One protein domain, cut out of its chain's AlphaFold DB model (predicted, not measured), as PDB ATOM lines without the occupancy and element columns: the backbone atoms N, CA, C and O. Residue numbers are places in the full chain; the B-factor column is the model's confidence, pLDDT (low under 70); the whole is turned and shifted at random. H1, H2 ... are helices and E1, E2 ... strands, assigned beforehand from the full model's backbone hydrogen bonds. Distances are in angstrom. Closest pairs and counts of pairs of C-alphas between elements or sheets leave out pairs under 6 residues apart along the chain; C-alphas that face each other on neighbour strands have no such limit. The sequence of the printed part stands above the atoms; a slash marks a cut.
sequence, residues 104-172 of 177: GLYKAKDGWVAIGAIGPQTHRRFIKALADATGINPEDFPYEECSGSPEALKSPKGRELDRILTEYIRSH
ATOM      1  N   GLY A 104     138.137  91.232  91.993       90.81
ATOM      2  CA  GLY A 104     136.846  91.835  92.284       90.81
ATOM      3  C   GLY A 104     136.735  93.316  91.947       90.81
ATOM      4  O   GLY A 104     137.618  93.915  91.330       90.81
ATOM      5  N   LEU A 105     135.623  93.900  92.378       90.94
ATOM      6  CA  LEU A 105     135.295  95.314  92.287       90.94
ATOM      7  C   LEU A 105     135.540  95.985  93.642       90.94
ATOM      8  O   LEU A 105     134.974  95.591  94.662       90.94
ATOM      9  N   TYR A 106     136.351  97.038  93.637       91.56
ATOM     10  CA  TYR A 106     136.750  97.789  94.822       91.56
ATOM     11  C   TYR A 106     136.276  99.238  94.701       91.56
ATOM     12  O   TYR A 106     136.412  99.868  93.650       91.56
ATOM     13  N   LYS A 107     135.696  99.778  95.777       92.12
ATOM     14  CA  LYS A 107     135.177 101.149  95.801       92.12
ATOM     15  C   LYS A 107     136.314 102.143  96.043       92.12
ATOM     16  O   LYS A 107     136.889 102.148  97.130       92.12
ATOM     17  N   ALA A 108     136.594 102.988  95.053       94.81
ATOM     18  CA  ALA A 108     137.512 104.123  95.157       94.81
ATOM     19  C   ALA A 108     136.774 105.392  95.626       94.81
ATOM     20  O   ALA A 108     135.544 105.384  95.756       94.81
ATOM     21  N   LYS A 109     137.500 106.495  95.856       94.31
ATOM     22  CA  LYS A 109     136.910 107.785  96.275       94.31
ATOM     23  C   LYS A 109     135.852 108.314  95.307       94.31
ATOM     24  O   LYS A 109     134.841 108.858  95.734       94.31
ATOM     25  N   ASP A 110     136.102 108.165  94.015       93.19
ATOM     26  CA  ASP A 110     135.365 108.807  92.924       93.19
ATOM     27  C   ASP A 110     134.716 107.797  91.965       93.19
ATOM     28  O   ASP A 110     134.108 108.177  90.968       93.19
ATOM     29  N   GLY A 111     134.820 106.498  92.255       91.44
ATOM     30  CA  GLY A 111     134.402 105.468  91.315       91.44
ATOM     31  C   GLY A 111     134.588 104.047  91.825       91.44
ATOM     32  O   GLY A 111     134.568 103.781  93.030       91.44
ATOM     33  N   TRP A 112     134.727 103.125  90.881       92.31
ATOM     34  CA  TRP A 112     134.976 101.708  91.124       92.31
ATOM     35  C   TRP A 112     136.197 101.266  90.326       92.31
ATOM     36  O   TRP A 112     136.389 101.699  89.193       92.31
ATOM     37  N   VAL A 113     136.998 100.382  90.912       92.44
ATOM     38  CA  VAL A 113     138.168  99.774  90.275       92.44
ATOM     39  C   VAL A 113     137.940  98.273  90.194       92.44
ATOM     40  O   VAL A 113     137.678  97.630  91.210       92.44
ATOM     41  N   ALA A 114     138.052  97.713  88.993       92.75
ATOM     42  CA  ALA A 114     138.112  96.271  88.799       92.75
ATOM     43  C   ALA A 114     139.569  95.808  88.905       92.75
ATOM     44  O   ALA A 114     140.441  96.329  88.211       92.75
ATOM     45  N   ILE A 115     139.834  94.835  89.772       93.38
ATOM     46  CA  ILE A 115     141.166  94.261  89.984       93.38
ATOM     47  C   ILE A 115     141.108  92.780  89.647       93.38
ATOM     48  O   ILE A 115     140.174  92.098  90.062       93.38
ATOM     49  N   GLY A 116     142.130  92.276  88.948       93.31
ATOM     50  CA  GLY A 116     142.327  90.840  88.786       93.31
ATOM     51  C   GLY A 116     143.772  90.389  88.760       93.31
ATOM     52  O   GLY A 116     144.438  90.413  87.730       93.31
ATOM     53  N   ALA A 117     144.219  89.911  89.916       94.19
ATOM     54  CA  ALA A 117     145.521  89.313  90.145       94.19
ATOM     55  C   ALA A 117     145.377  87.800  90.380       94.19
ATOM     56  O   ALA A 117     145.640  87.292  91.468       94.19
ATOM     57  N   ILE A 118     144.926  87.086  89.345       91.44
ATOM     58  CA  ILE A 118     144.661  85.643  89.413       91.44
ATOM     59  C   ILE A 118     145.960  84.852  89.223       91.44
ATOM     60  O   ILE A 118     146.730  85.102  88.287       91.44
ATOM     61  N   GLY A 119     146.163  83.862  90.091       93.94
ATOM     62  CA  GLY A 119     147.284  82.928  90.052       93.94
ATOM     63  C   GLY A 119     148.574  83.445  90.711       93.94
ATOM     64  O   GLY A 119     148.753  84.656  90.880       93.94
ATOM     65  N   PRO A 120     149.511  82.541  91.063       94.75
ATOM     66  CA  PRO A 120     150.655  82.861  91.922       94.75
ATOM     67  C   PRO A 120     151.551  83.983  91.386       94.75
ATOM     68  O   PRO A 120     151.971  84.872  92.129       94.75
ATOM     69  N   GLN A 121     151.846  83.977  90.082       95.56
ATOM     70  CA  GLN A 121     152.749  84.956  89.476       95.56
ATOM     71  C   GLN A 121     152.129  86.355  89.453       95.56
ATOM     72  O   GLN A 121     152.804  87.334  89.777       95.56
ATOM     73  N   THR A 122     150.854  86.456  89.071       95.94
ATOM     74  CA  THR A 122     150.132  87.733  89.018       95.94
ATOM     75  C   THR A 122     149.909  88.276  90.421       95.94
ATOM     76  O   THR A 122     150.158  89.457  90.652       95.94
ATOM     77  N   HIS A 123     149.548  87.405  91.368       96.31
ATOM     78  CA  HIS A 123     149.441  87.743  92.782       96.31
ATOM     79  C   HIS A 123     150.745  88.345  93.305       96.31
ATOM     80  O   HIS A 123     150.751  89.475  93.777       96.31
ATOM     81  N   ARG A 124     151.881  87.659  93.128       95.88
ATOM     82  CA  ARG A 124     153.190  88.156  93.582       95.88
ATOM     83  C   ARG A 124     153.529  89.536  93.009       95.88
ATOM     84  O   ARG A 124     154.024  90.399  93.730       95.88
ATOM     85  N   ARG A 125     153.268  89.758  91.716       96.50
ATOM     86  CA  ARG A 125     153.490  91.066  91.071       96.50
ATOM     87  C   ARG A 125     152.580  92.143  91.655       96.50
ATOM     88  O   ARG A 125     153.042  93.258  91.879       96.50
ATOM     89  N   PHE A 126     151.322  91.803  91.917       97.12
ATOM     90  CA  PHE A 126     150.361  92.716  92.520       97.12
ATOM     91  C   PHE A 126     150.756  93.089  93.951       97.12
ATOM     92  O   PHE A 126     150.803  94.271  94.271       97.12
ATOM     93  N   ILE A 127     151.100  92.109  94.791       97.06
ATOM     94  CA  ILE A 127     151.538  92.351  96.171       97.06
ATOM     95  C   ILE A 127     152.781  93.232  96.203       97.06
ATOM     96  O   ILE A 127     152.853  94.141  97.019       97.06
ATOM     97  N   LYS A 128     153.727  93.032  95.278       96.94
ATOM     98  CA  LYS A 128     154.886  93.922  95.157       96.94
ATOM     99  C   LYS A 128     154.474  95.370  94.854       96.94
ATOM    100  O   LYS A 128     154.952  96.280  95.515       96.94
ATOM    101  N   ALA A 129     153.562  95.584  93.908       96.31
ATOM    102  CA  ALA A 129     153.067  96.927  93.601       96.31
ATOM    103  C   ALA A 129     152.281  97.547  94.774       96.31
ATOM    104  O   ALA A 129     152.391  98.744  95.030       96.31
ATOM    105  N   LEU A 130     151.511  96.738  95.509       96.12
ATOM    106  CA  LEU A 130     150.811  97.176  96.715       96.12
ATOM    107  C   LEU A 130     151.799  97.535  97.832       96.12
ATOM    108  O   LEU A 130     151.598  98.538  98.511       96.12
ATOM    109  N   ALA A 131     152.875  96.763  97.994       96.56
ATOM    110  CA  ALA A 131     153.966  97.040  98.923       96.56
ATOM    111  C   ALA A 131     154.654  98.371  98.614       96.56
ATOM    112  O   ALA A 131     154.786  99.197  99.514       96.56
ATOM    113  N   ASP A 132     154.982  98.631  97.347       96.19
ATOM    114  CA  ASP A 132     155.571  99.909  96.925       96.19
ATOM    115  C   ASP A 132     154.655 101.107  97.258       96.19
ATOM    116  O   ASP A 132     155.133 102.204  97.540       96.19
ATOM    117  N   ALA A 133     153.334 100.899  97.257       94.00
ATOM    118  CA  ALA A 133     152.344 101.942  97.513       94.00
ATOM    119  C   ALA A 133     151.950 102.117  98.993       94.00
ATOM    120  O   ALA A 133     151.554 103.208  99.398       94.00
ATOM    121  N   THR A 134     152.011 101.051  99.793       95.25
ATOM    122  CA  THR A 134     151.490 101.027 101.177       95.25
ATOM    123  C   THR A 134     152.568 100.819 102.236       95.25
ATOM    124  O   THR A 134     152.311 101.048 103.415       95.25
ATOM    125  N   GLY A 135     153.767 100.392 101.839       94.31
ATOM    126  CA  GLY A 135     154.867 100.064 102.743       94.31
ATOM    127  C   GLY A 135     154.751  98.698 103.426       94.31
ATOM    128  O   GLY A 135     155.542  98.416 104.324       94.31
ATOM    129  N   ILE A 136     153.793  97.848 103.037       95.50
ATOM    130  CA  ILE A 136     153.703  96.479 103.566       95.50
ATOM    131  C   ILE A 136     154.880  95.620 103.089       95.50
ATOM    132  O   ILE A 136     155.420  95.837 102.006       95.50
ATOM    133  N   ASN A 137     155.255  94.601 103.864       95.62
ATOM    134  CA  ASN A 137     156.238  93.621 103.417       95.62
ATOM    135  C   ASN A 137     155.567  92.601 102.475       95.62
ATOM    136  O   ASN A 137     154.646  91.902 102.901       95.62
ATOM    137  N   PRO A 138     156.003  92.470 101.207       93.25
ATOM    138  CA  PRO A 138     155.361  91.563 100.259       93.25
ATOM    139  C   PRO A 138     155.474  90.083 100.651       93.25
ATOM    140  O   PRO A 138     154.610  89.293 100.278       93.25
ATOM    141  N   GLU A 139     156.503  89.705 101.413       94.25
ATOM    142  CA  GLU A 139     156.710  88.320 101.863       94.25
ATOM    143  C   GLU A 139     155.714  87.894 102.958       94.25
ATOM    144  O   GLU A 139     155.506  86.700 103.171       94.25
ATOM    145  N   ASP A 140     155.040  88.846 103.615       95.12
ATOM    146  CA  ASP A 140     154.024  88.541 104.632       95.12
ATOM    147  C   ASP A 140     152.738  87.974 104.009       95.12
ATOM    148  O   ASP A 140     151.951  87.318 104.698       95.12
ATOM    149  N   PHE A 141     152.545  88.180 102.700       96.44
ATOM    150  CA  PHE A 141     151.338  87.816 101.958       96.44
ATOM    151  C   PHE A 141     151.639  86.839 100.804       96.44
ATOM    152  O   PHE A 141     151.486  87.195  99.629       96.44
ATOM    153  N   PRO A 142     152.063  85.591 101.093       95.62
ATOM    154  CA  PRO A 142     152.260  84.576 100.065       95.62
ATOM    155  C   PRO A 142     150.921  84.123  99.469       95.62
ATOM    156  O   PRO A 142     149.869  84.196 100.113       95.62
ATOM    157  N   TYR A 143     150.962  83.641  98.223       95.75
ATOM    158  CA  TYR A 143     149.762  83.274  97.469       95.75
ATOM    159  C   TYR A 143     148.956  82.178  98.169       95.75
ATOM    160  O   TYR A 143     147.749  82.307  98.293       95.75
ATOM    161  N   GLU A 144     149.611  81.141  98.679       94.81
ATOM    162  CA  GLU A 144     148.979  79.951  99.258       94.81
ATOM    163  C   GLU A 144     148.233  80.245 100.568       94.81
ATOM    164  O   GLU A 144     147.295  79.534 100.920       94.81
ATOM    165  N   GLU A 145     148.633  81.296 101.288       94.94
ATOM    166  CA  GLU A 145     147.996  81.695 102.548       94.94
ATOM    167  C   GLU A 145     146.950  82.797 102.364       94.94
ATOM    168  O   GLU A 145     146.112  82.990 103.247       94.94
ATOM    169  N   CYS A 146     146.990  83.522 101.242       94.62
ATOM    170  CA  CYS A 146     146.122  84.675 101.000       94.62
ATOM    171  C   CYS A 146     145.134  84.465  99.850       94.62
ATOM    172  O   CYS A 146     144.138  85.173  99.785       94.62
ATOM    173  N   SER A 147     145.378  83.534  98.932       94.69
ATOM    174  CA  SER A 147     144.630  83.374  97.685       94.69
ATOM    175  C   SER A 147     144.586  81.908  97.242       94.69
ATOM    176  O   SER A 147     145.081  81.014  97.921       94.69
ATOM    177  N   GLY A 148     143.941  81.620  96.115       91.44
ATOM    178  CA  GLY A 148     143.887  80.269  95.552       91.44
ATOM    179  C   GLY A 148     142.831  79.334  96.149       91.44
ATOM    180  O   GLY A 148     142.433  78.389  95.466       91.44
ATOM    181  N   SER A 149     142.340  79.588  97.366       90.94
ATOM    182  CA  SER A 149     141.287  78.789  98.007       90.94
ATOM    183  C   SER A 149     140.375  79.612  98.929       90.94
ATOM    184  O   SER A 149     140.795  80.647  99.458       90.94
ATOM    185  N   PRO A 150     139.127  79.164  99.176       88.75
ATOM    186  CA  PRO A 150     138.239  79.800 100.151       88.75
ATOM    187  C   PRO A 150     138.829  79.867 101.569       88.75
ATOM    188  O   PRO A 150     138.563  80.817 102.309       88.75
ATOM    189  N   GLU A 151     139.631  78.877 101.960       92.31
ATOM    190  CA  GLU A 151     140.293  78.811 103.264       92.31
ATOM    191  C   GLU A 151     141.380  79.883 103.389       92.31
ATOM    192  O   GLU A 151     141.447  80.564 104.413       92.31
ATOM    193  N   ALA A 152     142.178  80.082 102.336       93.88
ATOM    194  CA  ALA A 152     143.212  81.112 102.288       93.88
ATOM    195  C   ALA A 152     142.606  82.521 102.364       93.88
ATOM    196  O   ALA A 152     143.086  83.365 103.116       93.88
ATOM    197  N   LEU A 153     141.482  82.764 101.680       92.12
ATOM    198  CA  LEU A 153     140.756  84.040 101.772       92.12
ATOM    199  C   LEU A 153     140.262  84.327 103.201       92.12
ATOM    200  O   LEU A 153     140.275  85.471 103.656       92.12
ATOM    201  N   LYS A 154     139.846  83.285 103.930       92.00
ATOM    202  CA  LYS A 154     139.382  83.370 105.325       92.00
ATOM    203  C   LYS A 154     140.521  83.303 106.347       92.00
ATOM    204  O   LYS A 154     140.244  83.378 107.550       92.00
ATOM    205  N   SER A 155     141.773  83.158 105.924       95.25
ATOM    206  CA  SER A 155     142.916  83.164 106.834       95.25
ATOM    207  C   SER A 155     143.116  84.568 107.437       95.25
ATOM    208  O   SER A 155     142.629  85.561 106.883       95.25
ATOM    209  N   PRO A 156     143.822  84.703 108.575       96.75
ATOM    210  CA  PRO A 156     144.177  86.016 109.113       96.75
ATOM    211  C   PRO A 156     144.916  86.896 108.094       96.75
ATOM    212  O   PRO A 156     144.566  88.063 107.946       96.75
ATOM    213  N   LYS A 157     145.867  86.322 107.343       95.56
ATOM    214  CA  LYS A 157     146.620  87.034 106.300       95.56
ATOM    215  C   LYS A 157     145.746  87.404 105.106       95.56
ATOM    216  O   LYS A 157     145.836  88.524 104.617       95.56
ATOM    217  N   GLY A 158     144.865  86.501 104.675       94.94
ATOM    218  CA  GLY A 158     143.928  86.752 103.585       94.94
ATOM    219  C   GLY A 158     142.972  87.900 103.898       94.94
ATOM    220  O   GLY A 158     142.789  88.786 103.066       94.94
ATOM    221  N   ARG A 159     142.408  87.936 105.112       95.38
ATOM    222  CA  ARG A 159     141.556  89.052 105.554       95.38
ATOM    223  C   ARG A 159     142.327  90.360 105.693       95.38
ATOM    224  O   ARG A 159     141.792  91.415 105.364       95.38
ATOM    225  N   GLU A 160     143.561  90.297 106.178       96.56
ATOM    226  CA  GLU A 160     144.392  91.486 106.347       96.56
ATOM    227  C   GLU A 160     144.804  92.089 105.001       96.56
ATOM    228  O   GLU A 160     144.678  93.298 104.809       96.56
ATOM    229  N   LEU A 161     145.192  91.254 104.032       96.12
ATOM    230  CA  LEU A 161     145.461  91.687 102.663       96.12
ATOM    231  C   LEU A 161     144.248  92.402 102.057       96.12
ATOM    232  O   LEU A 161     144.379  93.490 101.490       96.12
ATOM    233  N   ASP A 162     143.065  91.803 102.190       94.69
ATOM    234  CA  ASP A 162     141.826  92.377 101.674       94.69
ATOM    235  C   ASP A 162     141.498  93.732 102.312       94.69
ATOM    236  O   ASP A 162     141.083  94.670 101.621       94.69
ATOM    237  N   ARG A 163     141.718  93.852 103.628       96.00
ATOM    238  CA  ARG A 163     141.533  95.092 104.388       96.00
ATOM    239  C   ARG A 163     142.476  96.184 103.888       96.00
ATOM    240  O   ARG A 163     141.995  97.255 103.516       96.00
ATOM    241  N   ILE A 164     143.778  95.897 103.820       96.56
ATOM    242  CA  ILE A 164     144.813  96.832 103.349       96.56
ATOM    243  C   ILE A 164     144.481  97.318 101.939       96.56
ATOM    244  O   ILE A 164     144.454  98.523 101.684       96.56
ATOM    245  N   LEU A 165     144.179  96.392 101.027       95.56
ATOM    246  CA  LEU A 165     143.830  96.736  99.655       95.56
ATOM    247  C   LEU A 165     142.563  97.595  99.596       95.56
ATOM    248  O   LEU A 165     142.534  98.612  98.902       95.56
ATOM    249  N   THR A 166     141.513  97.211 100.321       94.56
ATOM    250  CA  THR A 166     140.239  97.938 100.317       94.56
ATOM    251  C   THR A 166     140.402  99.357 100.867       94.56
ATOM    252  O   THR A 166     139.852 100.298 100.295       94.56
ATOM    253  N   GLU A 167     141.167  99.540 101.943       95.69
ATOM    254  CA  GLU A 167     141.470 100.858 102.521       95.69
ATOM    255  C   GLU A 167     142.332 101.712 101.589       95.69
ATOM    256  O   GLU A 167     142.046 102.899 101.383       95.69
ATOM    257  N   TYR A 168     143.346 101.105 100.972       95.50
ATOM    258  CA  TYR A 168     144.183 101.778  99.990       95.50
ATOM    259  C   TYR A 168     143.343 102.272  98.807       95.50
ATOM    260  O   TYR A 168     143.342 103.464  98.513       95.50
ATOM    261  N   ILE A 169     142.533 101.416  98.182       94.94
ATOM    262  CA  ILE A 169     141.696 101.832  97.047       94.94
ATOM    263  C   ILE A 169     140.671 102.891  97.468       94.94
ATOM    264  O   ILE A 169     140.519 103.901  96.782       94.94
ATOM    265  N   ARG A 170     140.019 102.734  98.627       95.06
ATOM    266  CA  ARG A 170     139.027 103.699  99.132       95.06
ATOM    267  C   ARG A 170     139.619 105.081  99.410       95.06
ATOM    268  O   ARG A 170     138.884 106.066  99.384       95.06
ATOM    269  N   SER A 171     140.918 105.173  99.684       94.50
ATOM    270  CA  SER A 171     141.608 106.445  99.922       94.50
ATOM    271  C   SER A 171     142.146 107.114  98.649       94.50
ATOM    272  O   SER A 171     142.597 108.261  98.727       94.50
ATOM    273  N   HIS A 172     142.015 106.483  97.478       93.88
ATOM    274  CA  HIS A 172     142.539 106.980  96.202       93.88
ATOM    275  C   HIS A 172     141.440 107.162  95.146       93.88
ATOM    276  O   HIS A 172     140.340 106.620  95.264       93.88
TER     277      HIS A 172
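Overview. This is residues 104 to 172 of the 177 residues of the protein "CoA transferase" of Candidatus Bathyarchaeota archaeon (UniProt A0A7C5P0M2). What does this domain look like? Two long helices, H1 and H4, lean together as a loose V, narrow near Thr 134 and Tyr 168, and the short helix H2 sits across its wide end, touching early residues of both. The hairpin of E1 and E2 lies alongside the later part of H4, with E1 the nearer strand, and the short helix H3 sits at the corner beside H2. What is it made of? The printed part has 69 residues, with two named strands followed by four named helices in the order E1, E2, H1, H2, H3, H4; the sheet, order E1 - E2, is antiparallel and the class is mostly helix. It is compact, with a radius of gyration of the C-alphas of 11.5 A, and rounded, spanning 32 by 24 by 21 A.

Arrangement. How does the printed part begin? E1, residues 104 to 107, and E2, residues 112 to 116, form an antiparallel hairpin at 151 degrees, with N 104 and O 115 at 2.9 A and N 106 and O 113 at 2.8 A, both within hydrogen-bond range. What is near the two long helices? H1, residues 120 to 134, and H4, residues 156 to 171, are close but not clearly touching, at a steep tilt of 54 degrees, the same way; their closest C-alphas, of Thr 134 and Tyr 168, are 7.4 A apart. E1 and H4 have 6 pairs of C-alphas within 8 A, the closest those of Lys 107 and Arg 170 at 5.7 A, while E1 and H1 are apart. Where are the short helices? H2, residues 143 to 146, touches H4 at residues 157 to 161 alone, closest at the C-alphas of Cys 146 and Gly 158, 4.0 A; it only just touches H1, at residues 120 to 124 alone, with 3 pairs of C-alphas within 8 A, the closest those of Pro 120 and Tyr 143 at 5.6 A. H3, residues 150 to 153, and H2 touch only at the corner, with the C-alphas of Cys 146 and Ala 152 closest at 4.8 A. Are the helix backbones well formed? In H1 and H4 every O i to N i+4 pair is within hydrogen-bond range; H2 and H3 are too short for such a pair, and of O i to N i+3 pairs H2 has 1 of 1 within range and H3 0 of 1.

Along the chain. Where does the first element begin? E1 starts at C-alpha 104, (136.846, 91.835, 92.284), and is 10.1 A long; E2 is 13.3 A long. Where do the long helices run? H1 starts at C-alpha 120, (150.655, 82.861, 91.922), and is 20.4 A long. H4 is 22.5 A long and ends at C-alpha 171, (141.608, 106.445, 99.922).

Size, cuts and confidence. How far does it reach? The two C-alphas farthest apart are those of Asp 110 and Glu 144, at 32.5 A. Are there cuts or long links? The printed part has no cut and no long link; H1 to H2 is a short link and the others are tight. Is the model confident? The mean pLDDT of the printed part is 94.5, and no printed residue is under 70.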